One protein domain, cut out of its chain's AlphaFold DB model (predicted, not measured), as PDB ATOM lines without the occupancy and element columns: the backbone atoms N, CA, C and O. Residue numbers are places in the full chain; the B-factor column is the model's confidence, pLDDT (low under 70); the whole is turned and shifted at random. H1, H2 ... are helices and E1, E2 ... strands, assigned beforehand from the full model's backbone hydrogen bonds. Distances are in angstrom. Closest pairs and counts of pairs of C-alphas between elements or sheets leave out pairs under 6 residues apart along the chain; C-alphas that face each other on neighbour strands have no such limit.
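AT A GLANCE: This is residues 21 to 119 of the 119 residues of an uncharacterized protein of Streptococcus canis (UniProt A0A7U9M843). The model is a head with a long arm: at one end the short strands E1 and E2 pair side by side, H4 packs on E1 and H5 packs on H4, while H3 reaches away from this head and H2 is set crosswise at the far end of H3. H1 sits between head and arm, and the long link from H1 to H2 spans the length of the arm. The printed part has 99 residues, with five named helices and two named strands in the order E1 H1 H2 H3 H4 H5 E2; the two-stranded sheet is antiparallel and the class is mostly helix. The whole is loose, with a radius of gyration of the C-alphas of 15.9 A and spans of 47 by 23 by 19 A, H3 and H2 making much of the length.

HOW THE PARTS SIT: E1, residues 24 to 26, and E2, residues 116 to 118, are antiparallel neighbours at 125 degrees, with N 26 and O 116 at 2.8 A and N 118 and O 24 at 2.8 A, within hydrogen-bond range. Between E1 and H4, residues 84 to 92, the closest C-alphas are those of Leu 25 and Glu 91, 6.5 A apart. H5, residues 100 to 111, touches H4 with residues 102 to 106 alone, closest at the C-alphas of Ile 86 and Val 102, 6.4 A, at a steep tilt of 54 degrees, the same way. H1, residues 30 to 40, is close to H4 but not clearly touching, the C-alphas of Lys 34 and Phe 87 being 7.3 A apart. H3, residues 67 to 81, only just touches H1, with 3 pairs of C-alphas within 8 A, made by its residues 79 to 80 alone; the closest are those of Lys 34 and Leu 80, 7.1 A, and the lines are about perpendicular at 74 degrees. H3 and H4 meet only through their link. H2, residues 52 to 62, touches H3, closest at the C-alphas of Ser 59 and Ser 70, 5.4 A, about perpendicular at 86 degrees. Helix packing is mostly crossed, with 0 of these 3 touching pairs at a shallow tilt. H2 is apart from H1, H4 and H5, among others. In H1 to H5 every O i to N i+4 pair is within hydrogen-bond range.

IN THESE COORDINATES: E1 begins at C-alpha 24, (308.679, 172.267, 130.426), and E2 ends at C-alpha 118, (313.825, 171.907, 129.611); they measure 6.7 A and 6.4 A. H3 is the longest helix, 20.6 A from C-alpha 67, (302.575, 150.029, 163.418), to C-alpha 81. H5 measures 16.6 A, H1 and H2 15.2 A each, and H4 12.0 A.

THE WHOLE: The C-alphas farthest apart are those of Glu 22 and Ser 65, 48.0 A. The printed part has no cut. The link from H1 to H2, 11 residues, is long. The mean pLDDT of the printed part is 91.0, and residue 119, the chain's last, is under 70.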
ATOM      1  N   GLU A  21     306.438 180.355 130.752       93.62
ATOM      2  CA  GLU A  21     305.209 179.589 130.553       93.62
ATOM      3  C   GLU A  21     305.260 178.625 129.347       93.62
ATOM      4  O   GLU A  21     304.515 177.646 129.287       93.62
ATOM      5  N   GLU A  22     306.134 178.870 128.373       95.25
ATOM      6  CA  GLU A  22     306.249 178.061 127.159       95.25
ATOM      7  C   GLU A  22     307.105 176.802 127.345       95.25
ATOM      8  O   GLU A  22     307.003 175.876 126.534       95.25
ATOM      9  N   TYR A  23     307.897 176.737 128.417       95.06
ATOM     10  CA  TYR A  23     308.832 175.648 128.677       95.06
ATOM     11  C   TYR A  23     308.223 174.525 129.521       95.06
ATOM     12  O   TYR A  23     307.225 174.696 130.227       95.06
ATOM     13  N   ARG A  24     308.859 173.351 129.450       95.44
ATOM     14  CA  ARG A  24     308.679 172.267 130.426       95.44
ATOM     15  C   ARG A  24     309.703 172.411 131.546       95.44
ATOM     16  O   ARG A  24     310.713 173.093 131.384       95.44
ATOM     17  N   LEU A  25     309.463 171.740 132.666       95.38
ATOM     18  CA  LEU A  25     310.424 171.681 133.760       95.38
ATOM     19  C   LEU A  25     311.293 170.428 133.664       95.38
ATOM     20  O   LEU A  25     310.823 169.348 133.318       95.38
ATOM     21  N   TYR A  26     312.564 170.584 134.009       94.75
ATOM     22  CA  TYR A  26     313.509 169.501 134.204       94.75
ATOM     23  C   TYR A  26     313.814 169.341 135.692       94.75
ATOM     24  O   TYR A  26     314.229 170.288 136.369       94.75
ATOM     25  N   PHE A  27     313.653 168.117 136.190       94.06
ATOM     26  CA  PHE A  27     313.953 167.746 137.568       94.06
ATOM     27  C   PHE A  27     315.050 166.685 137.591       94.06
ATOM     28  O   PHE A  27     314.921 165.634 136.971       94.06
ATOM     29  N   LYS A  28     316.123 166.935 138.349       90.62
ATOM     30  CA  LYS A  28     317.214 165.961 138.516       90.62
ATOM     31  C   LYS A  28     316.791 164.739 139.340       90.62
ATOM     32  O   LYS A  28     317.239 163.632 139.068       90.62
ATOM     33  N   ASP A  29     315.968 164.960 140.363       92.62
ATOM     34  CA  ASP A  29     315.407 163.922 141.234       92.62
ATOM     35  C   ASP A  29     313.958 164.295 141.558       92.62
ATOM     36  O   ASP A  29     313.686 165.058 142.487       92.62
ATOM     37  N   PHE A  30     313.023 163.807 140.741       93.19
ATOM     38  CA  PHE A  30     311.616 164.178 140.869       93.19
ATOM     39  C   PHE A  30     310.952 163.579 142.119       93.19
ATOM     40  O   PHE A  30     310.075 164.204 142.713       93.19
ATOM     41  N   GLU A  31     311.415 162.421 142.597       91.62
ATOM     42  CA  GLU A  31     310.912 161.817 143.835       91.62
ATOM     43  C   GLU A  31     311.245 162.672 145.063       91.62
ATOM     44  O   GLU A  31     310.400 162.868 145.945       91.62
ATOM     45  N   ALA A  32     312.441 163.269 145.103       91.06
ATOM     46  CA  ALA A  32     312.774 164.246 146.135       91.06
ATOM     47  C   ALA A  32     311.841 165.469 146.088       91.06
ATOM     48  O   ALA A  32     311.410 165.944 147.144       91.06
ATOM     49  N   ILE A  33     311.473 165.942 144.892       92.31
ATOM     50  CA  ILE A  33     310.556 167.079 144.708       92.31
ATOM     51  C   ILE A  33     309.150 166.765 145.211       92.31
ATOM     52  O   ILE A  33     308.581 167.580 145.939       92.31
ATOM     53  N   LYS A  34     308.611 165.575 144.927       92.25
ATOM     54  CA  LYS A  34     307.329 165.124 145.501       92.25
ATOM     55  C   LYS A  34     307.347 165.195 147.030       92.25
ATOM     56  O   LYS A  34     306.394 165.663 147.652       92.25
ATOM     57  N   GLY A  35     308.463 164.785 147.638       89.94
ATOM     58  CA  GLY A  35     308.685 164.894 149.078       89.94
ATOM     59  C   GLY A  35     308.732 166.338 149.590       89.94
ATOM     60  O   GLY A  35     308.157 166.615 150.639       89.94
ATOM     61  N   VAL A  36     309.382 167.252 148.863       89.69
ATOM     62  CA  VAL A  36     309.421 168.687 149.205       89.69
ATOM     63  C   VAL A  36     308.022 169.297 149.151       89.69
ATOM     64  O   VAL A  36     307.624 169.961 150.102       89.69
ATOM     65  N   ILE A  37     307.263 169.022 148.089       90.38
ATOM     66  CA  ILE A  37     305.878 169.488 147.924       90.38
ATOM     67  C   ILE A  37     305.009 169.016 149.101       90.38
ATOM     68  O   ILE A  37     304.286 169.822 149.684       90.38
ATOM     69  N   ASP A  38     305.120 167.743 149.501       88.69
ATOM     70  CA  ASP A  38     304.376 167.207 150.652       88.69
ATOM     71  C   ASP A  38     304.773 167.891 151.970       88.69
ATOM     72  O   ASP A  38     303.902 168.239 152.763       88.69
ATOM     73  N   VAL A  39     306.073 168.128 152.195       87.12
ATOM     74  CA  VAL A  39     306.585 168.790 153.411       87.12
ATOM     75  C   VAL A  39     306.174 170.257 153.484       87.12
ATOM     76  O   VAL A  39     305.855 170.748 154.563       87.12
ATOM     77  N   TRP A  40     306.167 170.962 152.355       86.44
ATOM     78  CA  TRP A  40     305.718 172.350 152.290       86.44
ATOM     79  C   TRP A  40     304.209 172.502 152.487       86.44
ATOM     80  O   TRP A  40     303.738 173.617 152.688       86.44
ATOM     81  N   GLY A  41     303.440 171.410 152.418       82.81
ATOM     82  CA  GLY A  41     301.984 171.452 152.557       82.81
ATOM     83  C   GLY A  41     301.290 172.210 151.423       82.81
ATOM     84  O   GLY A  41     300.098 172.503 151.510       82.81
ATOM     85  N   VAL A  42     302.014 172.520 150.347       81.94
ATOM     86  CA  VAL A  42     301.436 173.125 149.153       81.94
ATOM     87  C   VAL A  42     300.588 172.080 148.428       81.94
ATOM     88  O   VAL A  42     300.894 170.886 148.459       81.94
ATOM     89  N   LEU A  43     299.498 172.516 147.789       82.12
ATOM     90  CA  LEU A  43     298.538 171.621 147.125       82.12
ATOM     91  C   LEU A  43     297.945 170.579 148.092       82.12
ATOM     92  O   LEU A  43     297.910 169.379 147.812       82.12
ATOM     93  N   TYR A  44     297.532 171.022 149.280       80.38
ATOM     94  CA  TYR A  44     296.857 170.155 150.241       80.38
ATOM     95  C   TYR A  44     295.510 169.669 149.686       80.38
ATOM     96  O   TYR A  44     294.675 170.470 149.276       80.38
ATOM     97  N   MET A  45     295.305 168.350 149.696       81.31
ATOM     98  CA  MET A  45     294.095 167.685 149.188       81.31
ATOM     99  C   MET A  45     293.388 166.842 150.260       81.31
ATOM    100  O   MET A  45     292.531 166.020 149.948       81.31
ATOM    101  N   GLY A  46     293.732 167.045 151.534       80.75
ATOM    102  CA  GLY A  46     293.226 166.232 152.637       80.75
ATOM    103  C   GLY A  46     294.120 165.041 152.979       80.75
ATOM    104  O   GLY A  46     295.200 164.848 152.417       80.75
ATOM    105  N   GLU A  47     293.639 164.234 153.922       81.19
ATOM    106  CA  GLU A  47     294.272 162.984 154.332       81.19
ATOM    107  C   GLU A  47     293.241 161.862 154.346       81.19
ATOM    108  O   GLU A  47     292.153 161.987 154.916       81.19
ATOM    109  N   ARG A  48     293.594 160.735 153.728       83.94
ATOM    110  CA  ARG A  48     292.788 159.525 153.817       83.94
ATOM    111  C   ARG A  48     292.961 158.913 155.205       83.94
ATOM    112  O   ARG A  48     294.083 158.717 155.663       83.94
ATOM    113  N   ARG A  49     291.846 158.577 155.853       85.12
ATOM    114  CA  ARG A  49     291.857 157.771 157.079       85.12
ATOM    115  C   ARG A  49     291.971 156.298 156.714       85.12
ATOM    116  O   ARG A  49     291.280 155.836 155.805       85.12
ATOM    117  N   PHE A  50     292.831 155.589 157.432       88.88
ATOM    118  CA  PHE A  50     293.046 154.157 157.269       88.88
ATOM    119  C   PHE A  50     292.538 153.422 158.497       88.88
ATOM    120  O   PHE A  50     292.688 153.902 159.619       88.88
ATOM    121  N   ASP A  51     291.926 152.263 158.284       90.62
ATOM    122  CA  ASP A  51     291.587 151.375 159.388       90.62
ATOM    123  C   ASP A  51     292.809 150.540 159.826       90.62
ATOM    124  O   ASP A  51     293.807 150.395 159.110       90.62
ATOM    125  N   ASN A  52     292.729 149.951 161.024       91.00
ATOM    126  CA  ASN A  52     293.811 149.129 161.574       91.00
ATOM    127  C   ASN A  52     294.169 147.940 160.672       91.00
ATOM    128  O   ASN A  52     295.319 147.500 160.655       91.00
ATOM    129  N   ARG A  53     293.205 147.412 159.908       92.31
ATOM    130  CA  ARG A  53     293.433 146.282 159.006       92.31
ATOM    131  C   ARG A  53     294.312 146.703 157.829       92.31
ATOM    132  O   ARG A  53     295.269 145.998 157.517       92.31
ATOM    133  N   GLN A  54     294.033 147.847 157.216       91.44
ATOM    134  CA  GLN A  54     294.829 148.428 156.136       91.44
ATOM    135  C   GLN A  54     296.252 148.740 156.603       91.44
ATOM    136  O   GLN A  54     297.212 148.422 155.899       91.44
ATOM    137  N   ILE A  55     296.402 149.285 157.816       90.88
ATOM    138  CA  ILE A  55     297.715 149.552 158.420       90.88
ATOM    139  C   ILE A  55     298.484 148.240 158.639       90.88
ATOM    140  O   ILE A  55     299.655 148.144 158.268       90.88
ATOM    141  N   LEU A  56     297.835 147.200 159.174       91.12
ATOM    142  CA  LEU A  56     298.439 145.879 159.380       91.12
ATOM    143  C   LEU A  56     298.851 145.212 158.063       91.12
ATOM    144  O   LEU A  56     299.953 144.666 157.967       91.12
ATOM    145  N   GLU A  57     297.993 145.255 157.042       93.44
ATOM    146  CA  GLU A  57     298.309 144.733 155.710       93.44
ATOM    147  C   GLU A  57     299.513 145.466 155.102       93.44
ATOM    148  O   GLU A  57     300.430 144.822 154.582       93.44
ATOM    149  N   PHE A  58     299.566 146.794 155.225       92.25
ATOM    150  CA  PHE A  58     300.703 147.594 154.774       92.25
ATOM    151  C   PHE A  58     301.993 147.245 155.530       92.25
ATOM    152  O   PHE A  58     303.031 147.012 154.904       92.25
ATOM    153  N   SER A  59     301.918 147.132 156.860       92.38
ATOM    154  CA  SER A  59     303.041 146.762 157.733       92.38
ATOM    155  C   SER A  59     303.639 145.413 157.334       92.38
ATOM    156  O   SER A  59     304.856 145.294 157.178       92.38
ATOM    157  N   LYS A  60     302.780 144.412 157.083       92.31
ATOM    158  CA  LYS A  60     303.185 143.076 156.617       92.31
ATOM    159  C   LYS A  60     303.864 143.134 155.251       92.31
ATOM    160  O   LYS A  60     304.948 142.578 155.092       92.31
ATOM    161  N   ARG A  61     303.273 143.840 154.279       92.81
ATOM    162  CA  ARG A  61     303.839 143.975 152.922       92.81
ATOM    163  C   ARG A  61     305.206 144.661 152.927       92.81
ATOM    164  O   ARG A  61     306.103 144.239 152.203       92.81
ATOM    165  N   ARG A  62     305.379 145.706 153.743       89.50
ATOM    166  CA  ARG A  62     306.629 146.480 153.844       89.50
ATOM    167  C   ARG A  62     307.636 145.908 154.849       89.50
ATOM    168  O   ARG A  62     308.729 146.456 154.953       89.50
ATOM    169  N   LYS A  63     307.293 144.825 155.559       92.62
ATOM    170  CA  LYS A  63     308.111 144.209 156.620       92.62
ATOM    171  C   LYS A  63     308.522 145.215 157.707       92.62
ATOM    172  O   LYS A  63     309.660 145.224 158.167       92.62
ATOM    173  N   ILE A  64     307.589 146.080 158.099       90.56
ATOM    174  CA  ILE A  64     307.778 147.071 159.165       90.56
ATOM    175  C   ILE A  64     307.143 146.509 160.438       90.56
ATOM    176  O   ILE A  64     305.996 146.067 160.411       90.56
ATOM    177  N   SER A  65     307.890 146.497 161.541       88.81
ATOM    178  CA  SER A  65     307.414 146.013 162.846       88.81
ATOM    179  C   SER A  65     306.629 147.068 163.629       88.81
ATOM    180  O   SER A  65     305.725 146.731 164.386       88.81
ATOM    181  N   ASP A  66     306.958 148.343 163.434       92.88
ATOM    182  CA  ASP A  66     306.319 149.475 164.100       92.88
ATOM    183  C   ASP A  66     305.045 149.909 163.353       92.88
ATOM    184  O   ASP A  66     305.108 150.463 162.251       92.88
ATOM    185  N   LEU A  67     303.884 149.674 163.974       89.81
ATOM    186  CA  LEU A  67     302.575 150.029 163.418       89.81
ATOM    187  C   LEU A  67     302.370 151.540 163.285       89.81
ATOM    188  O   LEU A  67     301.793 151.975 162.290       89.81
ATOM    189  N   ALA A  68     302.886 152.345 164.216       89.44
ATOM    190  CA  ALA A  68     302.773 153.799 164.140       89.44
ATOM    191  C   ALA A  68     303.614 154.350 162.979       89.44
ATOM    192  O   ALA A  68     303.197 155.255 162.251       89.44
ATOM    193  N   LYS A  69     304.797 153.771 162.747       91.38
ATOM    194  CA  LYS A  69     305.606 154.081 161.560       91.38
ATOM    195  C   LYS A  69     304.906 153.656 160.268       91.38
ATOM    196  O   LYS A  69     304.936 154.412 159.297       91.38
ATOM    197  N   SER A  70     304.278 152.481 160.250       92.00
ATOM    198  CA  SER A  70     303.509 151.991 159.100       92.00
ATOM    199  C   SER A  70     302.346 152.912 158.752       92.00
ATOM    200  O   SER A  70     302.201 153.278 157.589       92.00
ATOM    201  N   GLU A  71     301.572 153.347 159.747       91.88
ATOM    202  CA  GLU A  71     300.475 154.298 159.561       91.88
ATOM    203  C   GLU A  71     300.976 155.614 158.955       91.88
ATOM    204  O   GLU A  71     300.488 156.039 157.910       91.88
ATOM    205  N   ARG A  72     302.024 156.220 159.531       89.75
ATOM    206  CA  ARG A  72     302.603 157.474 159.011       89.75
ATOM    207  C   ARG A  72     303.067 157.354 157.560       89.75
ATOM    208  O   ARG A  72     302.878 158.281 156.773       89.75
ATOM    209  N   LEU A  73     303.695 156.234 157.202       90.75
ATOM    210  CA  LEU A  73     304.155 155.984 155.834       90.75
ATOM    211  C   LEU A  73     302.992 155.765 154.868       90.75
ATOM    212  O   LEU A  73     303.050 156.261 153.745       90.75
ATOM    213  N   LEU A  74     301.946 155.065 155.304       91.31
ATOM    214  CA  LEU A  74     300.742 154.835 154.513       91.31
ATOM    215  C   LEU A  74     299.987 156.145 154.255       91.31
ATOM    216  O   LEU A  74     299.625 156.425 153.114       91.31
ATOM    217  N   VAL A  75     299.832 156.991 155.278       90.56
ATOM    218  CA  VAL A  75     299.243 158.331 155.131       90.56
ATOM    219  C   VAL A  75     300.078 159.179 154.176       90.56
ATOM    220  O   VAL A  75     299.533 159.764 153.241       90.56
ATOM    221  N   LYS A  76     301.407 159.199 154.343       89.19
ATOM    222  CA  LYS A  76     302.298 159.920 153.424       89.19
ATOM    223  C   LYS A  76     302.143 159.432 151.983       89.19
ATOM    224  O   LYS A  76     302.012 160.255 151.084       89.19
ATOM    225  N   GLN A  77     302.143 158.118 151.763       89.44
ATOM    226  CA  GLN A  77     301.955 157.543 150.433       89.44
ATOM    227  C   GLN A  77     300.608 157.972 149.841       89.44
ATOM    228  O   GLN A  77     300.570 158.470 148.724       89.44
ATOM    229  N   SER A  78     299.533 157.902 150.625       90.88
ATOM    230  CA  SER A  78     298.208 158.350 150.195       90.88
ATOM    231  C   SER A  78     298.184 159.808 149.757       90.88
ATOM    232  O   SER A  78     297.527 160.136 148.776       90.88
ATOM    233  N   ARG A  79     298.870 160.697 150.482       90.31
ATOM    234  CA  ARG A  79     298.935 162.115 150.116       90.31
ATOM    235  C   ARG A  79     299.701 162.340 148.813       90.31
ATOM    236  O   ARG A  79     299.402 163.287 148.092       90.31
ATOM    237  N   LEU A  80     300.703 161.512 148.521       89.62
ATOM    238  CA  LEU A  80     301.404 161.561 147.238       89.62
ATOM    239  C   LEU A  80     300.517 161.028 146.110       89.62
ATOM    240  O   LEU A  80     300.426 161.667 145.067       89.62
ATOM    241  N   ASP A  81     299.809 159.925 146.349       89.44
ATOM    242  CA  ASP A  81     298.903 159.318 145.371       89.44
ATOM    243  C   ASP A  81     297.761 160.273 144.998       89.44
ATOM    244  O   ASP A  81     297.445 160.426 143.825       89.44
ATOM    245  N   MET A  82     297.192 160.997 145.969       89.88
ATOM    246  CA  MET A  82     296.153 162.008 145.708       89.88
ATOM    247  C   MET A  82     296.637 163.160 144.815       89.88
ATOM    248  O   MET A  82     295.820 163.835 144.200       89.88
ATOM    249  N   ARG A  83     297.953 163.387 144.731       91.25
ATOM    250  CA  ARG A  83     298.572 164.435 143.908       91.25
ATOM    251  C   ARG A  83     299.182 163.884 142.616       91.25
ATOM    252  O   ARG A  83     299.935 164.607 141.963       91.25
ATOM    253  N   SER A  84     298.875 162.639 142.237       91.38
ATOM    254  CA  SER A  84     299.419 161.987 141.036       91.38
ATOM    255  C   SER A  84     299.284 162.858 139.793       91.38
ATOM    256  O   SER A  84     300.256 163.042 139.062       91.38
ATOM    257  N   ASP A  85     298.110 163.454 139.603       92.56
ATOM    258  CA  ASP A  85     297.791 164.236 138.409       92.56
ATOM    259  C   ASP A  85     298.589 165.540 138.376       92.56
ATOM    260  O   ASP A  85     299.060 165.962 137.322       92.56
ATOM    261  N   ILE A  86     298.823 166.145 139.543       92.94
ATOM    262  CA  ILE A  86     299.662 167.338 139.668       92.94
ATOM    263  C   ILE A  86     301.121 167.002 139.361       92.94
ATOM    264  O   ILE A  86     301.781 167.723 138.613       92.94
ATOM    265  N   PHE A  87     301.636 165.901 139.913       94.94
ATOM    266  CA  PHE A  87     303.001 165.470 139.629       94.94
ATOM    267  C   PHE A  87     303.181 165.142 138.148       94.94
ATOM    268  O   PHE A  87     304.174 165.546 137.547       94.94
ATOM    269  N   TRP A  88     302.191 164.497 137.535       96.06
ATOM    270  CA  TRP A  88     302.213 164.227 136.107       96.06
ATOM    271  C   TRP A  88     302.254 165.520 135.285       96.06
ATOM    272  O   TRP A  88     303.066 165.627 134.365       96.06
ATOM    273  N   GLN A  89     301.448 166.527 135.650       96.56
ATOM    274  CA  GLN A  89     301.482 167.843 135.010       96.56
ATOM    275  C   GLN A  89     302.868 168.490 135.114       96.56
ATOM    276  O   GLN A  89     303.402 168.902 134.089       96.56
ATOM    277  N   LEU A  90     303.466 168.534 136.311       95.31
ATOM    278  CA  LEU A  90     304.790 169.132 136.528       95.31
ATOM    279  C   LEU A  90     305.879 168.485 135.665       95.31
ATOM    280  O   LEU A  90     306.742 169.188 135.150       95.31
ATOM    281  N   GLU A  91     305.838 167.163 135.512       95.12
ATOM    282  CA  GLU A  91     306.870 166.393 134.811       95.12
ATOM    283  C   GLU A  91     306.695 166.393 133.281       95.12
ATOM    284  O   GLU A  91     307.681 166.330 132.547       95.12
ATOM    285  N   HIS A  92     305.458 166.502 132.777       94.94
ATOM    286  CA  HIS A  92     305.171 166.255 131.356       94.94
ATOM    287  C   HIS A  92     304.618 167.458 130.587       94.94
ATOM    288  O   HIS A  92     304.751 167.504 129.359       94.94
ATOM    289  N   ARG A  93     303.973 168.421 131.253       96.00
ATOM    290  CA  ARG A  93     303.318 169.549 130.574       96.00
ATOM    291  C   ARG A  93     304.216 170.769 130.484       96.00
ATOM    292  O   ARG A  93     305.118 170.968 131.296       96.00
ATOM    293  N   ARG A  94     303.947 171.613 129.485       96.44
ATOM    294  CA  ARG A  94     304.472 172.984 129.495       96.44
ATOM    295  C   ARG A  94     303.759 173.770 130.581       96.44
ATOM    296  O   ARG A  94     302.588 173.510 130.852       96.44
ATOM    297  N   VAL A  95     304.433 174.755 131.164       95.88
ATOM    298  CA  VAL A  95     303.883 175.536 132.280       95.88
ATOM    299  C   VAL A  95     302.517 176.141 131.916       95.88
ATOM    300  O   VAL A  95     301.573 175.982 132.680       95.88
ATOM    301  N   LYS A  96     302.332 176.697 130.714       96.44
ATOM    302  CA  LYS A  96     301.045 177.259 130.249       96.44
ATOM    303  C   LYS A  96     299.876 176.262 130.188       96.44
ATOM    304  O   LYS A  96     298.725 176.680 130.181       96.44
ATOM    305  N   GLU A  97     300.162 174.962 130.110       96.56
ATOM    306  CA  GLU A  97     299.174 173.873 130.005       96.56
ATOM    307  C   GLU A  97     298.819 173.268 131.376       96.56
ATOM    308  O   GLU A  97     297.984 172.359 131.468       96.56
ATOM    309  N   MET A  98     299.489 173.723 132.437       96.81
ATOM    310  CA  MET A  98     299.234 173.295 133.807       96.81
ATOM    311  C   MET A  98     298.066 174.084 134.414       96.81
ATOM    312  O   MET A  98     297.828 175.258 134.100       96.81
ATOM    313  N   GLU A  99     297.353 173.455 135.345       95.19
ATOM    314  CA  GLU A  99     296.368 174.145 136.179       95.19
ATOM    315  C   GLU A  99     297.008 175.316 136.947       95.19
ATOM    316  O   GLU A  99     298.211 175.332 137.211       95.19
ATOM    317  N   ALA A 100     296.217 176.331 137.303       93.88
ATOM    318  CA  ALA A 100     296.739 177.580 137.871       93.88
ATOM    319  C   ALA A 100     297.521 177.375 139.184       93.88
ATOM    320  O   ALA A 100     298.580 177.965 139.390       93.88
ATOM    321  N   ASN A 101     297.030 176.492 140.053       92.31
ATOM    322  CA  ASN A 101     297.724 176.064 141.266       92.31
ATOM    323  C   ASN A 101     299.047 175.345 140.945       92.31
ATOM    324  O   ASN A 101     300.054 175.612 141.591       92.31
ATOM    325  N   VAL A 102     299.071 174.473 139.936       94.88
ATOM    326  CA  VAL A 102     300.276 173.744 139.518       94.88
ATOM    327  C   VAL A 102     301.309 174.691 138.902       94.88
ATOM    328  O   VAL A 102     302.493 174.572 139.215       94.88
ATOM    329  N   ARG A 103     300.875 175.691 138.122       95.25
ATOM    330  CA  ARG A 103     301.740 176.766 137.603       95.25
ATOM    331  C   ARG A 103     302.428 177.548 138.710       95.25
ATOM    332  O   ARG A 103     303.637 177.746 138.655       95.25
ATOM    333  N   LEU A 104     301.683 177.932 139.745       93.00
ATOM    334  CA  LEU A 104     302.262 178.627 140.892       93.00
ATOM    335  C   LEU A 104     303.356 177.781 141.561       93.00
ATOM    336  O   LEU A 104     304.413 178.297 141.923       93.00
ATOM    337  N   ILE A 105     303.139 176.470 141.687       93.38
ATOM    338  CA  ILE A 105     304.156 175.561 142.223       93.38
ATOM    339  C   ILE A 105     305.352 175.434 141.285       93.38
ATOM    340  O   ILE A 105     306.482 175.494 141.760       93.38
ATOM    341  N   ALA A 106     305.136 175.322 139.975       94.94
ATOM    342  CA  ALA A 106     306.205 175.325 138.981       94.94
ATOM    343  C   ALA A 106     307.104 176.568 139.118       94.94
ATOM    344  O   ALA A 106     308.328 176.442 139.158       94.94
ATOM    345  N   GLU A 107     306.508 177.752 139.277       93.50
ATOM    346  CA  GLU A 107     307.253 178.985 139.532       93.50
ATOM    347  C   GLU A 107     308.023 178.942 140.850       93.50
ATOM    348  O   GLU A 107     309.202 179.286 140.875       93.50
ATOM    349  N   ILE A 108     307.391 178.525 141.952       91.56
ATOM    350  CA  ILE A 108     308.055 178.453 143.261       91.56
ATOM    351  C   ILE A 108     309.252 177.500 143.198       91.56
ATOM    352  O   ILE A 108     310.340 177.858 143.651       91.56
ATOM    353  N   LEU A 109     309.083 176.314 142.606       92.12
ATOM    354  CA  LEU A 109     310.151 175.324 142.443       92.12
ATOM    355  C   LEU A 109     311.312 175.888 141.614       92.12
ATOM    356  O   LEU A 109     312.474 175.728 141.993       92.12
ATOM    357  N   TYR A 110     311.007 176.600 140.528       92.62
ATOM    358  CA  TYR A 110     312.020 177.226 139.685       92.62
ATOM    359  C   TYR A 110     312.759 178.346 140.418       92.62
ATOM    360  O   TYR A 110     313.993 178.364 140.468       92.62
ATOM    361  N   LYS A 111     312.015 179.261 141.051       90.00
ATOM    362  CA  LYS A 111     312.592 180.380 141.803       90.00
ATOM    363  C   LYS A 111     313.416 179.892 143.009       90.00
ATOM    364  O   LYS A 111     314.354 180.572 143.428       90.00
ATOM    365  N   ALA A 112     313.097 178.706 143.540       87.75
ATOM    366  CA  ALA A 112     313.836 177.997 144.587       87.75
ATOM    367  C   ALA A 112     315.060 177.206 144.089       87.75
ATOM    368  O   ALA A 112     315.724 176.566 144.905       87.75
ATOM    369  N   ALA A 113     315.353 177.220 142.783       89.25
ATOM    370  CA  ALA A 113     316.414 176.427 142.156       89.25
ATOM    371  C   ALA A 113     316.284 174.908 142.406       89.25
ATOM    372  O   ALA A 113     317.276 174.197 142.574       89.25
ATOM    373  N   LEU A 114     315.045 174.406 142.449       90.19
ATOM    374  CA  LEU A 114     314.731 172.978 142.578       90.19
ATOM    375  C   LEU A 114     314.475 172.293 141.232       90.19
ATOM    376  O   LEU A 114     314.436 171.065 141.156       90.19
ATOM    377  N   CYS A 115     314.303 173.083 140.179       92.19
ATOM    378  CA  CYS A 115     314.180 172.624 138.811       92.19
ATOM    379  C   CYS A 115     314.842 173.607 137.849       92.19
ATOM    380  O   CYS A 115     315.112 174.762 138.186       92.19
ATOM    381  N   GLU A 116     315.076 173.120 136.639       92.88
ATOM    382  CA  GLU A 116     315.482 173.921 135.493       92.88
ATOM    383  C   GLU A 116     314.360 173.931 134.456       92.88
ATOM    384  O   GLU A 116     313.401 173.167 134.557       92.88
ATOM    385  N   VAL A 117     314.473 174.787 133.446       92.19
ATOM    386  CA  VAL A 117     313.640 174.650 132.247       92.19
ATOM    387  C   VAL A 117     314.266 173.618 131.311       92.19
ATOM    388  O   VAL A 117     315.484 173.588 131.137       92.19
ATOM    389  N   ALA A 118     313.437 172.766 130.719       86.94
ATOM    390  CA  ALA A 118     313.825 171.907 129.611       86.94
ATOM    391  C   ALA A 118     313.580 172.672 128.303       86.94
ATOM    392  O   ALA A 118     312.445 173.089 128.044       86.94
ATOM    393  N   ILE A 119     314.649 172.875 127.527       69.06
ATOM    394  CA  ILE A 119     314.614 173.464 126.179       69.06
ATOM    395  C   ILE A 119     314.360 172.351 125.164       69.06
ATOM    396  O   ILE A 119     315.027 171.299 125.286       69.06
TER     397      ILE A 119